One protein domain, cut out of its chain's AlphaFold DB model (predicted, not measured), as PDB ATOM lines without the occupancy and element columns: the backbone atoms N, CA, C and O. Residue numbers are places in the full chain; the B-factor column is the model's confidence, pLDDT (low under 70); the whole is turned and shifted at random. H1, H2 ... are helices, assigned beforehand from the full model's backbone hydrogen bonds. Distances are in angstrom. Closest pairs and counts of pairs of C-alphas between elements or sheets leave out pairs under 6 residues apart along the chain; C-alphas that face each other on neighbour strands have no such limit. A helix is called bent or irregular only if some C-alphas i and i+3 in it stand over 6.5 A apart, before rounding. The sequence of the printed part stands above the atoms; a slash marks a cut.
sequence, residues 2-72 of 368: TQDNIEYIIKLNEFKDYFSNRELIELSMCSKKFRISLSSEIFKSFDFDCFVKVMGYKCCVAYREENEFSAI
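What this domain is: This is residues 2 to 72 of the 368 residues of an uncharacterized protein of Conidiobolus coronatus (strain ATCC 28846 / CBS 209.66 / NRRL 28638) (UniProt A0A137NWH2). A helical hairpin, H3 and H4, is the core of a loose, open model, with H1 beside part of H4 and the short H2 next to H1. From the end of H4 the printed part leads away through H5 and a long link to the short H6, and residues 50 to 56 and 60 to 72 stick out free of the rest. The printed part has 71 residues with six named helices, H1 to H6 in chain order, and no named strand; the class is all helix. It is loose, with a radius of gyration of the C-alphas of 15.4 A, and elongated, spanning 41 by 27 by 18 A.

How they stand to each other: Begin with H1, residues 3 to 10, and go on to H2, residues 13 to 16; they are close but not clearly touching, the closest C-alphas being those of Ile 9 and Phe 15, 6.9 A apart. Next look at H3, residues 21 to 29, which is close to H2 but not clearly touching it, with the C-alphas of Lys 16 and Leu 24 closest at 7.6 A. H4, residues 32 to 45, touches H3, the closest C-alphas being those of Ser 28 and Arg 35, 4.2 A apart. The two form a helical hairpin, running opposite ways at a shallow tilt of 23 degrees. With residues 33 to 38 alone, H4 also touches H1, closest at the C-alphas of Ile 10 and Ser 37, 6.7 A; these helices run the same way at a shallow tilt of 5 degrees. H2 and H4 are only just apart, closest at 8.0 A. H5, residues 48 to 54, is apart from H4 and from H6, residues 69 to 72; H5 and H6 are each apart from H1, H2 and H3 as well, and H6 is apart from H4. Every O i to N i+4 pair is within hydrogen-bond range in H3 and H5, against 3 of 4 in H1 and 8 of 10 in H4; H2 and H6 are too short for such a pair.

Where its parts are: Find C-alpha 3 at (239.949, 222.060, 232.257); from there H1 runs 11.4 A to C-alpha 10. After H2, H3 runs 12.7 A. H4 begins at C-alpha 32, (250.533, 216.637, 237.291), and runs 19.4 A; it is irregular, with C-alphas 37 and 40 lying 7.3 A apart. H5 runs 10.0 A, and H6 ends at C-alpha 72, (267.713, 212.912, 250.646).

The domain as a whole: The C-alphas of Glu 14 and Ala 71 are the two farthest apart, at 43.1 A. The printed part has no cut. The link from H5 to H6, residues 55 to 68, is long; the other links are tight. Look at the B-factor column: mean pLDDT of the printed part is 70.6, and residues 2 to 3, 6 and 52 to 72 are under 70.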
ATOM      1  N   THR A   2     236.744 223.474 228.835       68.62
ATOM      2  CA  THR A   2     237.118 223.692 230.248       68.62
ATOM      3  C   THR A   2     238.162 222.663 230.675       68.62
ATOM      4  O   THR A   2     238.254 221.588 230.081       68.62
ATOM      5  N   GLN A   3     238.951 222.981 231.704       60.44
ATOM      6  CA  GLN A   3     239.949 222.060 232.257       60.44
ATOM      7  C   GLN A   3     239.314 220.738 232.733       60.44
ATOM      8  O   GLN A   3     239.942 219.687 232.635       60.44
ATOM      9  N   ASP A   4     238.052 220.783 233.161       70.19
ATOM     10  CA  ASP A   4     237.293 219.612 233.608       70.19
ATOM     11  C   ASP A   4     236.964 218.658 232.453       70.19
ATOM     12  O   ASP A   4     237.062 217.442 232.606       70.19
ATOM     13  N   ASN A   5     236.663 219.179 231.257       76.06
ATOM     14  CA  ASN A   5     236.350 218.343 230.092       76.06
ATOM     15  C   ASN A   5     237.541 217.476 229.670       76.06
ATOM     16  O   ASN A   5     237.361 216.353 229.202       76.06
ATOM     17  N   ILE A   6     238.759 217.983 229.859       68.06
ATOM     18  CA  ILE A   6     239.993 217.267 229.533       68.06
ATOM     19  C   ILE A   6     240.180 216.043 230.438       68.06
ATOM     20  O   ILE A   6     240.592 214.982 229.969       68.06
ATOM     21  N   GLU A   7     239.849 216.164 231.722       72.94
ATOM     22  CA  GLU A   7     239.987 215.060 232.670       72.94
ATOM     23  C   GLU A   7     239.059 213.891 232.316       72.94
ATOM     24  O   GLU A   7     239.463 212.730 232.394       72.94
ATOM     25  N   TYR A   8     237.839 214.191 231.866       79.19
ATOM     26  CA  TYR A   8     236.907 213.167 231.397       79.19
ATOM     27  C   TYR A   8     237.396 212.479 230.121       79.19
ATOM     28  O   TYR A   8     237.279 211.262 230.019       79.19
ATOM     29  N   ILE A   9     237.991 213.225 229.184       75.81
ATOM     30  CA  ILE A   9     238.493 212.672 227.915       75.81
ATOM     31  C   ILE A   9     239.654 211.702 228.146       75.81
ATOM     32  O   ILE A   9     239.665 210.622 227.565       75.81
ATOM     33  N   ILE A  10     240.601 212.040 229.026       77.56
ATOM     34  CA  ILE A  10     241.768 211.183 229.315       77.56
ATOM     35  C   ILE A  10     241.361 209.871 230.006       77.56
ATOM     36  O   ILE A  10     242.062 208.863 229.905       77.56
ATOM     37  N   LYS A  11     240.219 209.869 230.702       79.38
ATOM     38  CA  LYS A  11     239.662 208.671 231.342       79.38
ATOM     39  C   LYS A  11     238.942 207.737 230.363       79.38
ATOM     40  O   LYS A  11     238.656 206.607 230.750       79.38
ATOM     41  N   LEU A  12     238.664 208.167 229.130       81.81
ATOM     42  CA  LEU A  12     238.079 207.298 228.108       81.81
ATOM     43  C   LEU A  12     239.108 206.251 227.670       81.81
ATOM     44  O   LEU A  12     240.256 206.583 227.372       81.81
ATOM     45  N   ASN A  13     238.702 204.983 227.619       79.69
ATOM     46  CA  ASN A  13     239.601 203.901 227.208       79.69
ATOM     47  C   ASN A  13     240.027 204.077 225.748       79.69
ATOM     48  O   ASN A  13     241.198 203.922 225.421       79.69
ATOM     49  N   GLU A  14     239.100 204.527 224.906       78.31
ATOM     50  CA  GLU A  14     239.324 204.768 223.486       78.31
ATOM     51  C   GLU A  14     240.367 205.859 223.247       78.31
ATOM     52  O   GLU A  14     241.041 205.838 222.225       78.31
ATOM     53  N   PHE A  15     240.515 206.819 224.170       78.50
ATOM     54  CA  PHE A  15     241.527 207.870 224.051       78.50
ATOM     55  C   PHE A  15     242.941 207.285 224.086       78.50
ATOM     56  O   PHE A  15     243.808 207.734 223.341       78.50
ATOM     57  N   LYS A  16     243.167 206.271 224.924       81.12
ATOM     58  CA  LYS A  16     244.491 205.681 225.158       81.12
ATOM     59  C   LYS A  16     244.983 204.873 223.960       81.12
ATOM     60  O   LYS A  16     246.162 204.953 223.643       81.12
ATOM     61  N   ASP A  17     244.080 204.205 223.245       83.00
ATOM     62  CA  ASP A  17     244.400 203.386 222.064       83.00
ATOM     63  C   ASP A  17     244.958 204.200 220.882       83.00
ATOM     64  O   ASP A  17     245.510 203.640 219.934       83.00
ATOM     65  N   TYR A  18     244.816 205.530 220.915       75.50
ATOM     66  CA  TYR A  18     245.351 206.421 219.885       75.50
ATOM     67  C   TYR A  18     246.812 206.820 220.097       75.50
ATOM     68  O   TYR A  18     247.408 207.386 219.180       75.50
ATOM     69  N   PHE A  19     247.384 206.552 221.271       77.88
ATOM     70  CA  PHE A  19     248.747 206.944 221.612       77.88
ATOM     71  C   PHE A  19     249.607 205.709 221.841       77.88
ATOM     72  O   PHE A  19     249.197 204.745 222.485       77.88
ATOM     73  N   SER A  20     250.843 205.755 221.358       81.12
ATOM     74  CA  SER A  20     251.856 204.794 221.792       81.12
ATOM     75  C   SER A  20     252.171 204.975 223.281       81.12
ATOM     76  O   SER A  20     252.019 206.067 223.834       81.12
ATOM     77  N   ASN A  21     252.703 203.935 223.931       79.75
ATOM     78  CA  ASN A  21     253.132 204.020 225.337       79.75
ATOM     79  C   ASN A  21     254.092 205.195 225.571       79.75
ATOM     80  O   ASN A  21     253.997 205.895 226.575       79.75
ATOM     81  N   ARG A  22     254.984 205.453 224.608       78.38
ATOM     82  CA  ARG A  22     255.902 206.592 224.649       78.38
ATOM     83  C   ARG A  22     255.163 207.930 224.636       78.38
ATOM     84  O   ARG A  22     255.478 208.793 225.446       78.38
ATOM     85  N   GLU A  23     254.180 208.099 223.758       81.25
ATOM     86  CA  GLU A  23     253.395 209.337 223.674       81.25
ATOM     87  C   GLU A  23     252.534 209.545 224.927       81.25
ATOM     88  O   GLU A  23     252.424 210.670 225.410       81.25
ATOM     89  N   LEU A  24     251.991 208.472 225.516       83.69
ATOM     90  CA  LEU A  24     251.303 208.542 226.809       83.69
ATOM     91  C   LEU A  24     252.247 209.007 227.926       83.69
ATOM     92  O   LEU A  24     251.866 209.853 228.738       83.69
ATOM     93  N   ILE A  25     253.485 208.504 227.954       79.12
ATOM     94  CA  ILE A  25     254.515 208.945 228.905       79.12
ATOM     95  C   ILE A  25     254.837 210.423 228.698       79.12
ATOM     96  O   ILE A  25     254.792 211.188 229.660       79.12
ATOM     97  N   GLU A  26     255.108 210.845 227.464       78.25
ATOM     98  CA  GLU A  26     255.405 212.242 227.136       78.25
ATOM     99  C   GLU A  26     254.245 213.168 227.541       78.25
ATOM    100  O   GLU A  26     254.463 214.167 228.228       78.25
ATOM    101  N   LEU A  27     252.999 212.783 227.243       79.31
ATOM    102  CA  LEU A  27     251.797 213.519 227.642       79.31
ATOM    103  C   LEU A  27     251.662 213.619 229.170       79.31
ATOM    104  O   LEU A  27     251.308 214.669 229.710       79.31
ATOM    105  N   SER A  28     251.991 212.549 229.895       83.56
ATOM    106  CA  SER A  28     251.960 212.525 231.363       83.56
ATOM    107  C   SER A  28     252.962 213.490 232.007       83.56
ATOM    108  O   SER A  28     252.758 213.949 233.137       83.56
ATOM    109  N   MET A  29     254.036 213.831 231.292       77.75
ATOM    110  CA  MET A  29     255.063 214.751 231.772       77.75
ATOM    111  C   MET A  29     254.622 216.214 231.665       77.75
ATOM    112  O   MET A  29     255.108 217.037 232.440       77.75
ATOM    113  N   CYS A  30     253.654 216.534 230.799       72.12
ATOM    114  CA  CYS A  30     253.167 217.898 230.585       72.12
ATOM    115  C   CYS A  30     252.365 218.475 231.768       72.12
ATOM    116  O   CYS A  30     252.276 219.692 231.905       72.12
ATOM    117  N   SER A  31     251.752 217.641 232.619       79.94
ATOM    118  CA  SER A  31     250.961 218.116 233.764       79.94
ATOM    119  C   SER A  31     250.821 217.064 234.862       79.94
ATOM    120  O   SER A  31     250.610 215.883 234.590       79.94
ATOM    121  N   LYS A  32     250.819 217.502 236.130       73.56
ATOM    122  CA  LYS A  32     250.533 216.637 237.291       73.56
ATOM    123  C   LYS A  32     249.181 215.924 237.157       73.56
ATOM    124  O   LYS A  32     249.071 214.760 237.529       73.56
ATOM    125  N   LYS A  33     248.167 216.597 236.598       79.25
ATOM    126  CA  LYS A  33     246.829 216.012 236.393       79.25
ATOM    127  C   LYS A  33     246.856 214.879 235.359       79.25
ATOM    128  O   LYS A  33     246.241 213.837 235.581       79.25
ATOM    129  N   PHE A  34     247.611 215.046 234.271       80.31
ATOM    130  CA  PHE A  34     247.777 214.000 233.252       80.31
ATOM    131  C   PHE A  34     248.580 212.834 233.793       80.31
ATOM    132  O   PHE A  34     248.183 211.694 233.598       80.31
ATOM    133  N   ARG A  35     249.638 213.109 234.560       85.44
ATOM    134  CA  ARG A  35     250.406 212.070 235.247       85.44
ATOM    135  C   ARG A  35     249.534 211.178 236.112       85.44
ATOM    136  O   ARG A  35     249.627 209.963 236.012       85.44
ATOM    137  N   ILE A  36     248.663 211.774 236.924       81.75
ATOM    138  CA  ILE A  36     247.732 211.016 237.768       81.75
ATOM    139  C   ILE A  36     246.772 210.199 236.893       81.75
ATOM    140  O   ILE A  36     246.625 209.000 237.118       81.75
ATOM    141  N   SER A  37     246.187 210.815 235.863       83.62
ATOM    142  CA  SER A  37     245.164 210.185 235.012       83.62
ATOM    143  C   SER A  37     245.707 209.081 234.095       83.62
ATOM    144  O   SER A  37     244.983 208.143 233.770       83.62
ATOM    145  N   LEU A  38     246.975 209.175 233.689       85.62
ATOM    146  CA  LEU A  38     247.642 208.219 232.799       85.62
ATOM    147  C   LEU A  38     248.494 207.191 233.547       85.62
ATOM    148  O   LEU A  38     248.880 206.192 232.945       85.62
ATOM    149  N   SER A  39     248.765 207.402 234.841       85.94
ATOM    150  CA  SER A  39     249.644 206.542 235.647       85.94
ATOM    151  C   SER A  39     249.305 205.062 235.494       85.94
ATOM    152  O   SER A  39     250.172 204.275 235.135       85.94
ATOM    153  N   SER A  40     248.037 204.682 235.663       84.56
ATOM    154  CA  SER A  40     247.619 203.282 235.580       84.56
ATOM    155  C   SER A  40     247.887 202.643 234.216       84.56
ATOM    156  O   SER A  40     248.083 201.440 234.154       84.56
ATOM    157  N   GLU A  41     247.855 203.413 233.125       85.31
ATOM    158  CA  GLU A  41     248.098 202.886 231.775       85.31
ATOM    159  C   GLU A  41     249.588 202.811 231.453       85.31
ATOM    160  O   GLU A  41     250.075 201.827 230.896       85.31
ATOM    161  N   ILE A  42     250.331 203.834 231.875       82.38
ATOM    162  CA  ILE A  42     251.785 203.874 231.744       82.38
ATOM    163  C   ILE A  42     252.393 202.725 232.541       82.38
ATOM    164  O   ILE A  42     253.158 201.951 231.989       82.38
ATOM    165  N   PHE A  43     251.998 202.527 233.799       80.81
ATOM    166  CA  PHE A  43     252.551 201.454 234.631       80.81
ATOM    167  C   PHE A  43     252.165 200.041 234.169       80.81
ATOM    168  O   PHE A  43     252.881 199.101 234.493       80.81
ATOM    169  N   LYS A  44     251.077 199.859 233.406       82.69
ATOM    170  CA  LYS A  44     250.757 198.552 232.798       82.69
ATOM    171  C   LYS A  44     251.702 198.179 231.661       82.69
ATOM    172  O   LYS A  44     251.904 197.000 231.401       82.69
ATOM    173  N   SER A  45     252.186 199.182 230.938       77.62
ATOM    174  CA  SER A  45     252.847 199.002 229.646       77.62
ATOM    175  C   SER A  45     254.334 199.358 229.668       77.62
ATOM    176  O   SER A  45     255.072 199.006 228.749       77.62
ATOM    177  N   PHE A  46     254.778 200.055 230.712       77.06
ATOM    178  CA  PHE A  46     256.142 200.521 230.868       77.06
ATOM    179  C   PHE A  46     256.979 199.520 231.662       77.06
ATOM    180  O   PHE A  46     256.787 199.329 232.865       77.06
ATOM    181  N   ASP A  47     257.946 198.919 230.976       79.62
ATOM    182  CA  ASP A  47     258.963 198.068 231.579       79.62
ATOM    183  C   ASP A  47     260.007 198.933 232.306       79.62
ATOM    184  O   ASP A  47     260.978 199.430 231.721       79.62
ATOM    185  N   PHE A  48     259.770 199.139 233.605       72.56
ATOM    186  CA  PHE A  48     260.676 199.880 234.483       72.56
ATOM    187  C   PHE A  48     262.075 199.264 234.522       72.56
ATOM    188  O   PHE A  48     263.062 200.002 234.559       72.56
ATOM    189  N   ASP A  49     262.172 197.937 234.477       72.38
ATOM    190  CA  ASP A  49     263.447 197.235 234.570       72.38
ATOM    191  C   ASP A  49     264.282 197.466 233.311       72.38
ATOM    192  O   ASP A  49     265.484 197.734 233.403       72.38
ATOM    193  N   CYS A  50     263.652 197.412 232.135       74.94
ATOM    194  CA  CYS A  50     264.298 197.739 230.868       74.94
ATOM    195  C   CYS A  50     264.773 199.197 230.847       74.94
ATOM    196  O   CYS A  50     265.939 199.459 230.549       74.94
ATOM    197  N   PHE A  51     263.917 200.144 231.244       72.88
ATOM    198  CA  PHE A  51     264.278 201.562 231.278       72.88
ATOM    199  C   PHE A  51     265.478 201.841 232.195       72.88
ATOM    200  O   PHE A  51     266.432 202.506 231.790       72.88
ATOM    201  N   VAL A  52     265.464 201.302 233.417       65.06
ATOM    202  CA  VAL A  52     266.551 201.466 234.395       65.06
ATOM    203  C   VAL A  52     267.861 200.870 233.874       65.06
ATOM    204  O   VAL A  52     268.905 201.517 233.983       65.06
ATOM    205  N   LYS A  53     267.808 199.682 233.255       69.75
ATOM    206  CA  LYS A  53     268.978 199.021 232.651       69.75
ATOM    207  C   LYS A  53     269.558 199.819 231.484       69.75
ATOM    208  O   LYS A  53     270.763 200.051 231.464       69.75
ATOM    209  N   VAL A  54     268.720 200.256 230.541       66.44
ATOM    210  CA  VAL A  54     269.150 201.010 229.348       66.44
ATOM    211  C   VAL A  54     269.770 202.350 229.731       66.44
ATOM    212  O   VAL A  54     270.789 202.745 229.172       66.44
ATOM    213  N   MET A  55     269.188 203.037 230.714       62.03
ATOM    214  CA  MET A  55     269.676 204.343 231.162       62.03
ATOM    215  C   MET A  55     270.853 204.248 232.144       62.03
ATOM    216  O   MET A  55     271.383 205.276 232.564       62.03
ATOM    217  N   GLY A  56     271.273 203.034 232.524       67.69
ATOM    218  CA  GLY A  56     272.374 202.819 233.463       67.69
ATOM    219  C   GLY A  56     272.088 203.350 234.870       67.69
ATOM    220  O   GLY A  56     273.021 203.646 235.621       67.69
ATOM    221  N   TYR A  57     270.812 203.495 235.241       61.81
ATOM    222  CA  TYR A  57     270.452 203.899 236.593       61.81
ATOM    223  C   TYR A  57     270.764 202.752 237.555       61.81
ATOM    224  O   TYR A  57     270.363 201.606 237.350       61.81
ATOM    225  N   LYS A  58     271.467 203.058 238.647       61.94
ATOM    226  CA  LYS A  58     271.555 202.132 239.775       61.94
ATOM    227  C   LYS A  58     270.165 202.082 240.405       61.94
ATOM    228  O   LYS A  58     269.723 203.071 240.981       61.94
ATOM    229  N   CYS A  59     269.449 200.977 240.218       46.22
ATOM    230  CA  CYS A  59     268.135 200.797 240.820       46.22
ATOM    231  C   CYS A  59     268.274 200.840 242.346       46.22
ATOM    232  O   CYS A  59     268.886 199.949 242.934       46.22
ATOM    233  N   CYS A  60     267.708 201.862 242.982       41.59
ATOM    234  CA  CYS A  60     267.413 201.843 244.406       41.59
ATOM    235  C   CYS A  60     265.907 201.620 244.525       41.59
ATOM    236  O   CYS A  60     265.118 202.552 244.361       41.59
ATOM    237  N   VAL A  61     265.500 200.374 244.757       42.44
ATOM    238  CA  VAL A  61     264.130 200.085 245.184       42.44
ATOM    239  C   VAL A  61     264.025 200.572 246.624       42.44
ATOM    240  O   VAL A  61     264.486 199.903 247.542       42.44
ATOM    241  N   ALA A  62     263.480 201.771 246.821       39.88
ATOM    242  CA  ALA A  62     263.196 202.276 248.155       39.88
ATOM    243  C   ALA A  62     261.960 201.548 248.697       39.88
ATOM    244  O   ALA A  62     260.831 201.806 248.267       39.88
ATOM    245  N   TYR A  63     262.170 200.618 249.627       40.91
ATOM    246  CA  TYR A  63     261.079 200.035 250.396       40.91
ATOM    247  C   TYR A  63     260.546 201.083 251.373       40.91
ATOM    248  O   TYR A  63     261.295 201.859 251.964       40.91
ATOM    249  N   ARG A  64     259.222 201.113 251.540       40.97
ATOM    250  CA  ARG A  64     258.487 202.138 252.303       40.97
ATOM    251  C   ARG A  64     258.826 202.186 253.802       40.97
ATOM    252  O   ARG A  64     258.263 203.018 254.506       40.97
ATOM    253  N   GLU A  65     259.696 201.305 254.283       44.91
ATOM    254  CA  GLU A  65     259.996 201.120 255.704       44.91
ATOM    255  C   GLU A  65     261.388 201.611 256.125       44.91
ATOM    256  O   GLU A  65     261.697 201.584 257.313       44.91
ATOM    257  N   GLU A  66     262.213 202.130 255.212       44.12
ATOM    258  CA  GLU A  66     263.547 202.615 255.580       44.12
ATOM    259  C   GLU A  66     263.606 204.147 255.644       44.12
ATOM    260  O   GLU A  66     263.266 204.866 254.702       44.12
ATOM    261  N   ASN A  67     264.061 204.649 256.797       51.94
ATOM    262  CA  ASN A  67     264.204 206.059 257.196       51.94
ATOM    263  C   ASN A  67     265.144 206.906 256.298       51.94
ATOM    264  O   ASN A  67     265.515 208.029 256.657       51.94
ATOM    265  N   GLU A  68     265.526 206.408 255.122       47.91
ATOM    266  CA  GLU A  68     266.469 207.027 254.190       47.91
ATOM    267  C   GLU A  68     265.892 208.235 253.437       47.91
ATOM    268  O   GLU A  68     266.652 209.078 252.955       47.91
ATOM    269  N   PHE A  69     264.566 208.423 253.423       45.31
ATOM    270  CA  PHE A  69     263.963 209.657 252.895       45.31
ATOM    271  C   PHE A  69     264.466 210.913 253.626       45.31
ATOM    272  O   PHE A  69     264.650 211.955 252.998       45.31
ATOM    273  N   SER A  70     264.802 210.796 254.917       51.78
ATOM    274  CA  SER A  70     265.369 211.902 255.699       51.78
ATOM    275  C   SER A  70     266.785 212.303 255.255       51.78
ATOM    276  O   SER A  70     267.201 213.441 255.474       51.78
ATOM    277  N   ALA A  71     267.530 211.404 254.602       53.50
ATOM    278  CA  ALA A  71     268.879 211.680 254.109       53.50
ATOM    279  C   ALA A  71     268.854 212.474 252.792       53.50
ATOM    280  O   ALA A  71     269.632 213.415 252.626       53.50
ATOM    281  N   ILE A  72     267.917 212.158 251.893       48.91
ATOM    282  CA  ILE A  72     267.713 212.912 250.646       48.91
ATOM    283  C   ILE A  72     267.160 214.312 250.952       48.91
ATOM    284  O   ILE A  72     267.616 215.293 250.368       48.91
TER     285      ILE A  72